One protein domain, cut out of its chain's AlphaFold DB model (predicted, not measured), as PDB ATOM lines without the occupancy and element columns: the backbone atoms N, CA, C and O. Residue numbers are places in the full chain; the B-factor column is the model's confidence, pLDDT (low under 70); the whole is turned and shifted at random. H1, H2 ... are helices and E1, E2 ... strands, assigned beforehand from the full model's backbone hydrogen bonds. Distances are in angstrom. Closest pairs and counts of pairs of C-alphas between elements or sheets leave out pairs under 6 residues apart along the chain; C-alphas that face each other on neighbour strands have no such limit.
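Overview. This is residues 194 to 268 of the 268 residues of an uncharacterized protein of Lichtheimia ramosa (UniProt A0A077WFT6). A small sheet of three strands is a meander, E1 E2 E3, each strand the antiparallel neighbour of the one before; H1 packs along E3, making two layers, and H2 only grazes the sheet. The 75 printed residues run E1, E2, E3, H1, H2, of mixed class, with under half in named elements. The whole is compact, radius of gyration of the C-alphas 12.7 A, spanning 32 by 30 by 20 A.

Arrangement. E1, residues 199 to 202, and E2, residues 205 to 209, form a hairpin at 141 degrees; N 200 and O 207 are 2.9 A apart. E2 and E3, residues 216 to 221, form another at 150 degrees; N 217 and O 208 are 2.8 A apart. H1, residues 235 to 244, is over E3, height 9.7 A over the sheet; the closest C-alphas, of Met 219 and Trp 237, are 5.6 A apart. H2, residues 254 to 265, grazes the sheet with residues 255 to 260 and is apart from H1. Every O i to N i+4 pair is within hydrogen-bond range in H2, 5 of 6 in H1.

Along the chain. E1 begins at C-alpha 199 (27.460, 25.467, 19.033) and measures 10.0 A, E2 13.1 A, E3 14.1 A, H1 14.0 A. H2, 17.0 A, ends at C-alpha 265 (33.429, 34.654, 32.130).

Size, cuts and confidence. The printed part has no cut. The E3 to H1 link is long; pLDDT is under 70 at residues 224 to 232, 248 to 249 and 267 to 268.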
ATOM      1  N   ARG A 194      13.623  27.294  20.732       91.25
ATOM      2  CA  ARG A 194      14.810  28.109  20.937       91.25
ATOM      3  C   ARG A 194      16.045  27.424  20.354       91.25
ATOM      4  O   ARG A 194      16.263  26.223  20.556       91.25
ATOM      5  N   ASP A 195      16.852  28.219  19.669       91.88
ATOM      6  CA  ASP A 195      18.161  27.815  19.177       91.88
ATOM      7  C   ASP A 195      19.137  27.524  20.330       91.88
ATOM      8  O   ASP A 195      18.947  28.002  21.456       91.88
ATOM      9  N   PRO A 196      20.188  26.724  20.080       93.25
ATOM     10  CA  PRO A 196      21.236  26.496  21.067       93.25
ATOM     11  C   PRO A 196      21.912  27.803  21.486       93.25
ATOM     12  O   PRO A 196      22.198  28.654  20.647       93.25
ATOM     13  N   ILE A 197      22.251  27.916  22.775       92.88
ATOM     14  CA  ILE A 197      23.015  29.054  23.319       92.88
ATOM     15  C   ILE A 197      24.386  29.163  22.643       92.88
ATOM     16  O   ILE A 197      24.928  30.252  22.466       92.88
ATOM     17  N   GLU A 198      24.981  28.020  22.331       91.19
ATOM     18  CA  GLU A 198      26.312  27.903  21.752       91.19
ATOM     19  C   GLU A 198      26.367  26.644  20.897       91.19
ATOM     20  O   GLU A 198      25.724  25.648  21.233       91.19
ATOM     21  N   ARG A 199      27.145  26.664  19.815       91.12
ATOM     22  CA  ARG A 199      27.460  25.467  19.033       91.12
ATOM     23  C   ARG A 199      28.945  25.163  19.145       91.12
ATOM     24  O   ARG A 199      29.765  26.067  19.036       91.12
ATOM     25  N   ARG A 200      29.287  23.888  19.309       90.38
ATOM     26  CA  ARG A 200      30.672  23.406  19.299       90.38
ATOM     27  C   ARG A 200      30.818  22.187  18.411       90.38
ATOM     28  O   ARG A 200      29.880  21.408  18.251       90.38
ATOM     29  N   VAL A 201      32.020  21.987  17.893       90.50
ATOM     30  CA  VAL A 201      32.397  20.767  17.180       90.50
ATOM     31  C   VAL A 201      33.192  19.875  18.130       90.50
ATOM     32  O   VAL A 201      34.163  20.320  18.739       90.50
ATOM     33  N   ARG A 202      32.802  18.604  18.270       87.25
ATOM     34  CA  ARG A 202      33.597  17.581  18.968       87.25
ATOM     35  C   ARG A 202      33.586  16.292  18.162       87.25
ATOM     36  O   ARG A 202      32.514  15.794  17.842       87.25
ATOM     37  N   LYS A 203      34.763  15.725  17.872       87.44
ATOM     38  CA  LYS A 203      34.906  14.437  17.157       87.44
ATOM     39  C   LYS A 203      34.034  14.372  15.881       87.44
ATOM     40  O   LYS A 203      33.291  13.415  15.684       87.44
ATOM     41  N   ASN A 204      34.082  15.415  15.045       86.00
ATOM     42  CA  ASN A 204      33.292  15.563  13.805       86.00
ATOM     43  C   ASN A 204      31.758  15.623  13.992       86.00
ATOM     44  O   ASN A 204      31.006  15.476  13.025       86.00
ATOM     45  N   MET A 205      31.276  15.850  15.217       88.19
ATOM     46  CA  MET A 205      29.870  16.094  15.543       88.19
ATOM     47  C   MET A 205      29.683  17.558  15.942       88.19
ATOM     48  O   MET A 205      30.408  18.070  16.795       88.19
ATOM     49  N   ILE A 206      28.698  18.219  15.346       90.00
ATOM     50  CA  ILE A 206      28.211  19.525  15.781       90.00
ATOM     51  C   ILE A 206      27.234  19.280  16.928       90.00
ATOM     52  O   ILE A 206      26.291  18.495  16.796       90.00
ATOM     53  N   GLU A 207      27.445  19.955  18.048       93.25
ATOM     54  CA  GLU A 207      26.557  19.933  19.204       93.25
ATOM     55  C   GLU A 207      26.145  21.346  19.600       93.25
ATOM     56  O   GLU A 207      26.936  22.280  19.477       93.25
ATOM     57  N   GLY A 208      24.931  21.487  20.126       93.06
ATOM     58  CA  GLY A 208      24.389  22.742  20.638       93.06
ATOM     59  C   GLY A 208      24.193  22.701  22.151       93.06
ATOM     60  O   GLY A 208      23.789  21.672  22.680       93.06
ATOM     61  N   LEU A 209      24.453  23.795  22.863       94.50
ATOM     62  CA  LEU A 209      24.172  23.922  24.294       94.50
ATOM     63  C   LEU A 209      22.695  24.269  24.521       94.50
ATOM     64  O   LEU A 209      22.240  25.344  24.123       94.50
ATOM     65  N   CYS A 210      21.947  23.375  25.170       94.81
ATOM     66  CA  CYS A 210      20.557  23.620  25.556       94.81
ATOM     67  C   CYS A 210      20.453  24.728  26.604       94.81
ATOM     68  O   CYS A 210      21.192  24.738  27.580       94.81
ATOM     69  N   HIS A 211      19.498  25.636  26.428       91.81
ATOM     70  CA  HIS A 211      19.282  26.747  27.350       91.81
ATOM     71  C   HIS A 211      18.633  26.356  28.679       91.81
ATOM     72  O   HIS A 211      18.683  27.128  29.628       91.81
ATOM     73  N   GLN A 212      18.009  25.181  28.744       91.50
ATOM     74  CA  GLN A 212      17.255  24.751  29.913       91.50
ATOM     75  C   GLN A 212      18.041  23.730  30.736       91.50
ATOM     76  O   GLN A 212      18.444  24.006  31.867       91.50
ATOM     77  N   CYS A 213      18.381  22.580  30.147       92.69
ATOM     78  CA  CYS A 213      19.169  21.564  30.849       92.69
ATOM     79  C   CYS A 213      20.688  21.825  30.820       92.69
ATOM     80  O   CYS A 213      21.446  21.127  31.503       92.69
ATOM     81  N   HIS A 214      21.151  22.806  30.035       91.94
ATOM     82  CA  HIS A 214      22.572  23.140  29.868       91.94
ATOM     83  C   HIS A 214      23.446  21.963  29.417       91.94
ATOM     84  O   HIS A 214      24.647  21.928  29.669       91.94
ATOM     85  N   GLN A 215      22.863  20.975  28.743       93.06
ATOM     86  CA  GLN A 215      23.615  19.881  28.139       93.06
ATOM     87  C   GLN A 215      23.927  20.203  26.683       93.06
ATOM     88  O   GLN A 215      23.151  20.870  26.000       93.06
ATOM     89  N   PHE A 216      25.064  19.702  26.208       94.25
ATOM     90  CA  PHE A 216      25.363  19.730  24.788       94.25
ATOM     91  C   PHE A 216      24.651  18.579  24.085       94.25
ATOM     92  O   PHE A 216      24.847  17.415  24.428       94.25
ATOM     93  N   ILE A 217      23.811  18.927  23.118       93.94
ATOM     94  CA  ILE A 217      22.933  18.019  22.393       93.94
ATOM     95  C   ILE A 217      23.442  17.876  20.958       93.94
ATOM     96  O   ILE A 217      23.714  18.893  20.314       93.94
ATOM     97  N   PRO A 218      23.549  16.648  20.423       92.00
ATOM     98  CA  PRO A 218      23.926  16.423  19.034       92.00
ATOM     99  C   PRO A 218      23.002  17.141  18.053       92.00
ATOM    100  O   PRO A 218      21.779  17.054  18.143       92.00
ATOM    101  N   MET A 219      23.606  17.817  17.082       88.94
ATOM    102  CA  MET A 219      22.919  18.488  15.980       88.94
ATOM    103  C   MET A 219      23.256  17.857  14.627       88.94
ATOM    104  O   MET A 219      22.549  18.101  13.660       88.94
ATOM    105  N   GLY A 220      24.273  17.006  14.527       85.56
ATOM    106  CA  GLY A 220      24.595  16.281  13.297       85.56
ATOM    107  C   GLY A 220      26.081  16.311  12.981       85.56
ATOM    108  O   GLY A 220      26.864  16.980  13.652       85.56
ATOM    109  N   ARG A 221      26.495  15.558  11.960       82.69
ATOM    110  CA  ARG A 221      27.909  15.485  11.573       82.69
ATOM    111  C   ARG A 221      28.352  16.753  10.852       82.69
ATOM    112  O   ARG A 221      27.617  17.308  10.032       82.69
ATOM    113  N   GLN A 222      29.583  17.165  11.125       78.38
ATOM    114  CA  GLN A 222      30.245  18.249  10.409       78.38
ATOM    115  C   GLN A 222      30.301  17.935   8.903       78.38
ATOM    116  O   GLN A 222      30.473  16.781   8.512       78.38
ATOM    117  N   GLY A 223      30.083  18.942   8.054       70.50
ATOM    118  CA  GLY A 223      30.114  18.805   6.588       70.50
ATOM    119  C   GLY A 223      28.903  18.105   5.951       70.50
ATOM    120  O   GLY A 223      28.663  18.292   4.766       70.50
ATOM    121  N   LYS A 224      28.092  17.363   6.719       66.44
ATOM    122  CA  LYS A 224      26.833  16.746   6.246       66.44
ATOM    123  C   LYS A 224      25.581  17.553   6.602       66.44
ATOM    124  O   LYS A 224      24.460  17.098   6.375       66.44
ATOM    125  N   MET A 225      25.744  18.747   7.171       59.25
ATOM    126  CA  MET A 225      24.624  19.673   7.306       59.25
ATOM    127  C   MET A 225      24.244  20.189   5.921       59.25
ATOM    128  O   MET A 225      25.021  20.891   5.282       59.25
ATOM    129  N   HIS A 226      23.033  19.846   5.483       57.97
ATOM    130  CA  HIS A 226      22.449  20.357   4.250       57.97
ATOM    131  C   HIS A 226      22.545  21.897   4.218       57.97
ATOM    132  O   HIS A 226      22.297  22.522   5.253       57.97
ATOM    133  N   PRO A 227      22.827  22.537   3.066       53.84
ATOM    134  CA  PRO A 227      23.053  23.986   2.978       53.84
ATOM    135  C   PRO A 227      21.938  24.823   3.624       53.84
ATOM    136  O   PRO A 227      22.205  25.755   4.376       53.84
ATOM    137  N   ARG A 228      20.670  24.421   3.435       54.25
ATOM    138  CA  ARG A 228      19.504  25.065   4.084       54.25
ATOM    139  C   ARG A 228      19.414  24.872   5.601       54.25
ATOM    140  O   ARG A 228      18.771  25.666   6.276       54.25
ATOM    141  N   HIS A 229      20.020  23.814   6.123       56.22
ATOM    142  CA  HIS A 229      20.016  23.463   7.540       56.22
ATOM    143  C   HIS A 229      21.310  23.872   8.245       56.22
ATOM    144  O   HIS A 229      21.381  23.739   9.453       56.22
ATOM    145  N   HIS A 230      22.318  24.413   7.554       52.03
ATOM    146  CA  HIS A 230      23.572  24.809   8.205       52.03
ATOM    147  C   HIS A 230      23.339  25.833   9.332       52.03
ATOM    148  O   HIS A 230      23.981  25.800  10.381       52.03
ATOM    149  N   GLN A 231      22.334  26.692   9.151       57.50
ATOM    150  CA  GLN A 231      21.922  27.669  10.155       57.50
ATOM    151  C   GLN A 231      20.846  27.130  11.108       57.50
ATOM    152  O   GLN A 231      20.798  27.556  12.257       57.50
ATOM    153  N   GLN A 232      20.033  26.149  10.703       67.69
ATOM    154  CA  GLN A 232      18.937  25.647  11.535       67.69
ATOM    155  C   GLN A 232      19.328  24.402  12.336       67.69
ATOM    156  O   GLN A 232      20.048  23.537  11.837       67.69
ATOM    157  N   PRO A 233      18.849  24.261  13.576       75.25
ATOM    158  CA  PRO A 233      19.013  23.016  14.298       75.25
ATOM    159  C   PRO A 233      18.449  21.814  13.536       75.25
ATOM    160  O   PRO A 233      17.530  21.931  12.727       75.25
ATOM    161  N   SER A 234      19.025  20.638  13.773       85.88
ATOM    162  CA  SER A 234      18.556  19.412  13.132       85.88
ATOM    163  C   SER A 234      17.412  18.757  13.899       85.88
ATOM    164  O   SER A 234      17.097  19.110  15.036       85.88
ATOM    165  N   VAL A 235      16.860  17.704  13.301       89.81
ATOM    166  CA  VAL A 235      15.878  16.806  13.921       89.81
ATOM    167  C   VAL A 235      16.320  16.331  15.313       89.81
ATOM    168  O   VAL A 235      15.491  16.229  16.215       89.81
ATOM    169  N   LEU A 236      17.618  16.066  15.517       91.88
ATOM    170  CA  LEU A 236      18.145  15.611  16.810       91.88
ATOM    171  C   LEU A 236      17.968  16.678  17.898       91.88
ATOM    172  O   LEU A 236      17.519  16.366  19.002       91.88
ATOM    173  N   TRP A 237      18.228  17.941  17.555       93.94
ATOM    174  CA  TRP A 237      17.963  19.069  18.442       93.94
ATOM    175  C   TRP A 237      16.473  19.215  18.732       93.94
ATOM    176  O   TRP A 237      16.081  19.332  19.888       93.94
ATOM    177  N   TYR A 238      15.623  19.160  17.705       94.25
ATOM    178  CA  TYR A 238      14.185  19.359  17.886       94.25
ATOM    179  C   TYR A 238      13.520  18.244  18.699       94.25
ATOM    180  O   TYR A 238      12.606  18.519  19.473       94.25
ATOM    181  N   ARG A 239      14.011  17.002  18.606       93.56
ATOM    182  CA  ARG A 239      13.584  15.908  19.496       93.56
ATOM    183  C   ARG A 239      13.929  16.194  20.957       93.56
ATOM    184  O   ARG A 239      13.112  15.922  21.834       93.56
ATOM    185  N   HIS A 240      15.118  16.741  21.219       94.38
ATOM    186  CA  HIS A 240      15.492  17.175  22.562       94.38
ATOM    187  C   HIS A 240      14.613  18.335  23.029       94.38
ATOM    188  O   HIS A 240      14.017  18.240  24.095       94.38
ATOM    189  N   ALA A 241      14.498  19.391  22.225       94.38
ATOM    190  CA  ALA A 241      13.716  20.581  22.534       94.38
ATOM    191  C   ALA A 241      12.251  20.245  22.847       94.38
ATOM    192  O   ALA A 241      11.715  20.740  23.829       94.38
ATOM    193  N   HIS A 242      11.630  19.343  22.085       92.75
ATOM    194  CA  HIS A 242      10.261  18.894  22.342       92.75
ATOM    195  C   HIS A 242      10.081  18.284  23.735       92.75
ATOM    196  O   HIS A 242       9.055  18.494  24.357       92.75
ATOM    197  N   LYS A 243      11.064  17.547  24.252       91.88
ATOM    198  CA  LYS A 243      10.981  16.991  25.612       91.88
ATOM    199  C   LYS A 243      11.408  18.026  26.656       91.88
ATOM    200  O   LYS A 243      10.722  18.287  27.628       91.88
ATOM    201  N   CYS A 244      12.556  18.651  26.430       93.06
ATOM    202  CA  CYS A 244      13.242  19.477  27.412       93.06
ATOM    203  C   CYS A 244      12.606  20.859  27.591       93.06
ATOM    204  O   CYS A 244      12.522  21.320  28.722       93.06
ATOM    205  N   HIS A 245      12.173  21.500  26.499       89.06
ATOM    206  CA  HIS A 245      11.655  22.873  26.509       89.06
ATOM    207  C   HIS A 245      10.170  22.969  26.883       89.06
ATOM    208  O   HIS A 245       9.674  24.066  27.115       89.06
ATOM    209  N   ILE A 246       9.455  21.841  26.904       82.81
ATOM    210  CA  ILE A 246       8.070  21.768  27.387       82.81
ATOM    211  C   ILE A 246       8.071  21.514  28.900       82.81
ATOM    212  O   ILE A 246       7.331  22.151  29.648       82.81
ATOM    213  N   ASP A 247       8.963  20.638  29.370       75.06
ATOM    214  CA  ASP A 247       9.053  20.274  30.778       75.06
ATOM    215  C   ASP A 247       9.907  21.275  31.566       75.06
ATOM    216  O   ASP A 247      11.126  21.122  31.664       75.06
ATOM    217  N   ASN A 248       9.274  22.233  32.253       67.00
ATOM    218  CA  ASN A 248       9.934  23.166  33.192       67.00
ATOM    219  C   ASN A 248      10.750  22.479  34.313       67.00
ATOM    220  O   ASN A 248      11.461  23.131  35.074       67.00
ATOM    221  N   ARG A 249      10.663  21.149  34.432       62.22
ATOM    222  CA  ARG A 249      11.377  20.336  35.422       62.22
ATOM    223  C   ARG A 249      12.778  19.911  34.975       62.22
ATOM    224  O   ARG A 249      13.506  19.334  35.785       62.22
ATOM    225  N   SER A 250      13.181  20.158  33.724       70.81
ATOM    226  CA  SER A 250      14.501  19.741  33.236       70.81
ATOM    227  C   SER A 250      15.624  20.554  33.906       70.81
ATOM    228  O   SER A 250      15.961  21.677  33.531       70.81
ATOM    229  N   ARG A 251      16.197  19.990  34.976       72.56
ATOM    230  CA  ARG A 251      17.197  20.677  35.800       72.56
ATOM    231  C   ARG A 251      18.575  20.675  35.124       72.56
ATOM    232  O   ARG A 251      18.998  19.641  34.603       72.56
ATOM    233  N   PRO A 252      19.335  21.783  35.207       77.31
ATOM    234  CA  PRO A 252      20.716  21.814  34.752       77.31
ATOM    235  C   PRO A 252      21.585  20.775  35.462       77.31
ATOM    236  O   PRO A 252      21.629  20.728  36.697       77.31
ATOM    237  N   THR A 253      22.345  19.999  34.691       79.44
ATOM    238  CA  THR A 253      23.376  19.113  35.258       79.44
ATOM    239  C   THR A 253      24.558  19.922  35.806       79.44
ATOM    240  O   THR A 253      24.800  21.052  35.378       79.44
ATOM    241  N   ALA A 254      25.344  19.350  36.728       78.19
ATOM    242  CA  ALA A 254      26.548  20.007  37.253       78.19
ATOM    243  C   ALA A 254      27.542  20.386  36.136       78.19
ATOM    244  O   ALA A 254      28.120  21.473  36.158       78.19
ATOM    245  N   ALA A 255      27.689  19.526  35.123       77.19
ATOM    246  CA  ALA A 255      28.490  19.812  33.936       77.19
ATOM    247  C   ALA A 255      27.925  20.993  33.128       77.19
ATOM    248  O   ALA A 255      28.682  21.857  32.687       77.19
ATOM    249  N   GLY A 256      26.599  21.065  32.986       77.25
ATOM    250  CA  GLY A 256      25.939  22.151  32.269       77.25
ATOM    251  C   GLY A 256      26.077  23.512  32.946       77.25
ATOM    252  O   GLY A 256      26.370  24.504  32.283       77.25
ATOM    253  N   LYS A 257      25.985  23.554  34.280       79.62
ATOM    254  CA  LYS A 257      26.235  24.784  35.051       79.62
ATOM    255  C   LYS A 257      27.648  25.328  34.819       79.62
ATOM    256  O   LYS A 257      27.823  26.527  34.632       79.62
ATOM    257  N   ARG A 258      28.655  24.443  34.771       79.50
ATOM    258  CA  ARG A 258      30.049  24.824  34.475       79.50
ATOM    259  C   ARG A 258      30.211  25.364  33.053       79.50
ATOM    260  O   ARG A 258      30.974  26.303  32.860       79.50
ATOM    261  N   ALA A 259      29.517  24.787  32.071       74.94
ATOM    262  CA  ALA A 259      29.552  25.274  30.691       74.94
ATOM    263  C   ALA A 259      28.983  26.698  30.577       74.94
ATOM    264  O   ALA A 259      29.617  27.559  29.973       74.94
ATOM    265  N   LEU A 260      27.845  26.964  31.228       78.25
ATOM    266  CA  LEU A 260      27.241  28.297  31.255       78.25
ATOM    267  C   LEU A 260      28.146  29.327  31.950       78.25
ATOM    268  O   LEU A 260      28.367  30.410  31.414       78.25
ATOM    269  N   ALA A 261      28.713  28.970  33.107       77.88
ATOM    270  CA  ALA A 261      29.614  29.848  33.853       77.88
ATOM    271  C   ALA A 261      30.874  30.209  33.049       77.88
ATOM    272  O   ALA A 261      31.266  31.371  33.017       77.88
ATOM    273  N   LYS A 262      31.475  29.242  32.339       74.50
ATOM    274  CA  LYS A 262      32.614  29.509  31.446       74.50
ATOM    275  C   LYS A 262      32.267  30.528  30.364       74.50
ATOM    276  O   LYS A 262      33.061  31.425  30.114       74.50
ATOM    277  N   LYS A 263      31.079  30.428  29.760       71.69
ATOM    278  CA  LYS A 263      30.637  31.390  28.745       71.69
ATOM    279  C   LYS A 263      30.463  32.799  29.320       71.69
ATOM    280  O   LYS A 263      30.885  33.756  28.680       71.69
ATOM    281  N   ALA A 264      29.881  32.922  30.515       75.81
ATOM    282  CA  ALA A 264      29.712  34.215  31.182       75.81
ATOM    283  C   ALA A 264      31.061  34.900  31.461       75.81
ATOM    284  O   ALA A 264      31.195  36.091  31.213       75.81
ATOM    285  N   VAL A 265      32.069  34.136  31.896       77.50
ATOM    286  CA  VAL A 265      33.429  34.654  32.130       77.50
ATOM    287  C   VAL A 265      34.126  35.058  30.828       77.50
ATOM    288  O   VAL A 265      34.827  36.055  30.814       77.50
ATOM    289  N   MET A 266      33.929  34.322  29.729       70.31
ATOM    290  CA  MET A 266      34.544  34.647  28.429       70.31
ATOM    291  C   MET A 266      33.858  35.798  27.672       70.31
ATOM    292  O   MET A 266      34.313  36.153  26.589       70.31
ATOM    293  N   SER A 267      32.745  36.328  28.186       66.31
ATOM    294  CA  SER A 267      31.987  37.424  27.557       66.31
ATOM    295  C   SER A 267      32.203  38.782  28.246       66.31
ATOM    296  O   SER A 267      31.507  39.736  27.903       66.31
ATOM    297  N   LEU A 268      33.116  38.845  29.222       56.91
ATOM    298  CA  LEU A 268      33.589  40.047  29.921       56.91
ATOM    299  C   LEU A 268      34.988  40.404  29.416       56.91
ATOM    300  O   LEU A 268      35.262  41.617  29.304       56.91
TER     301      LEU A 268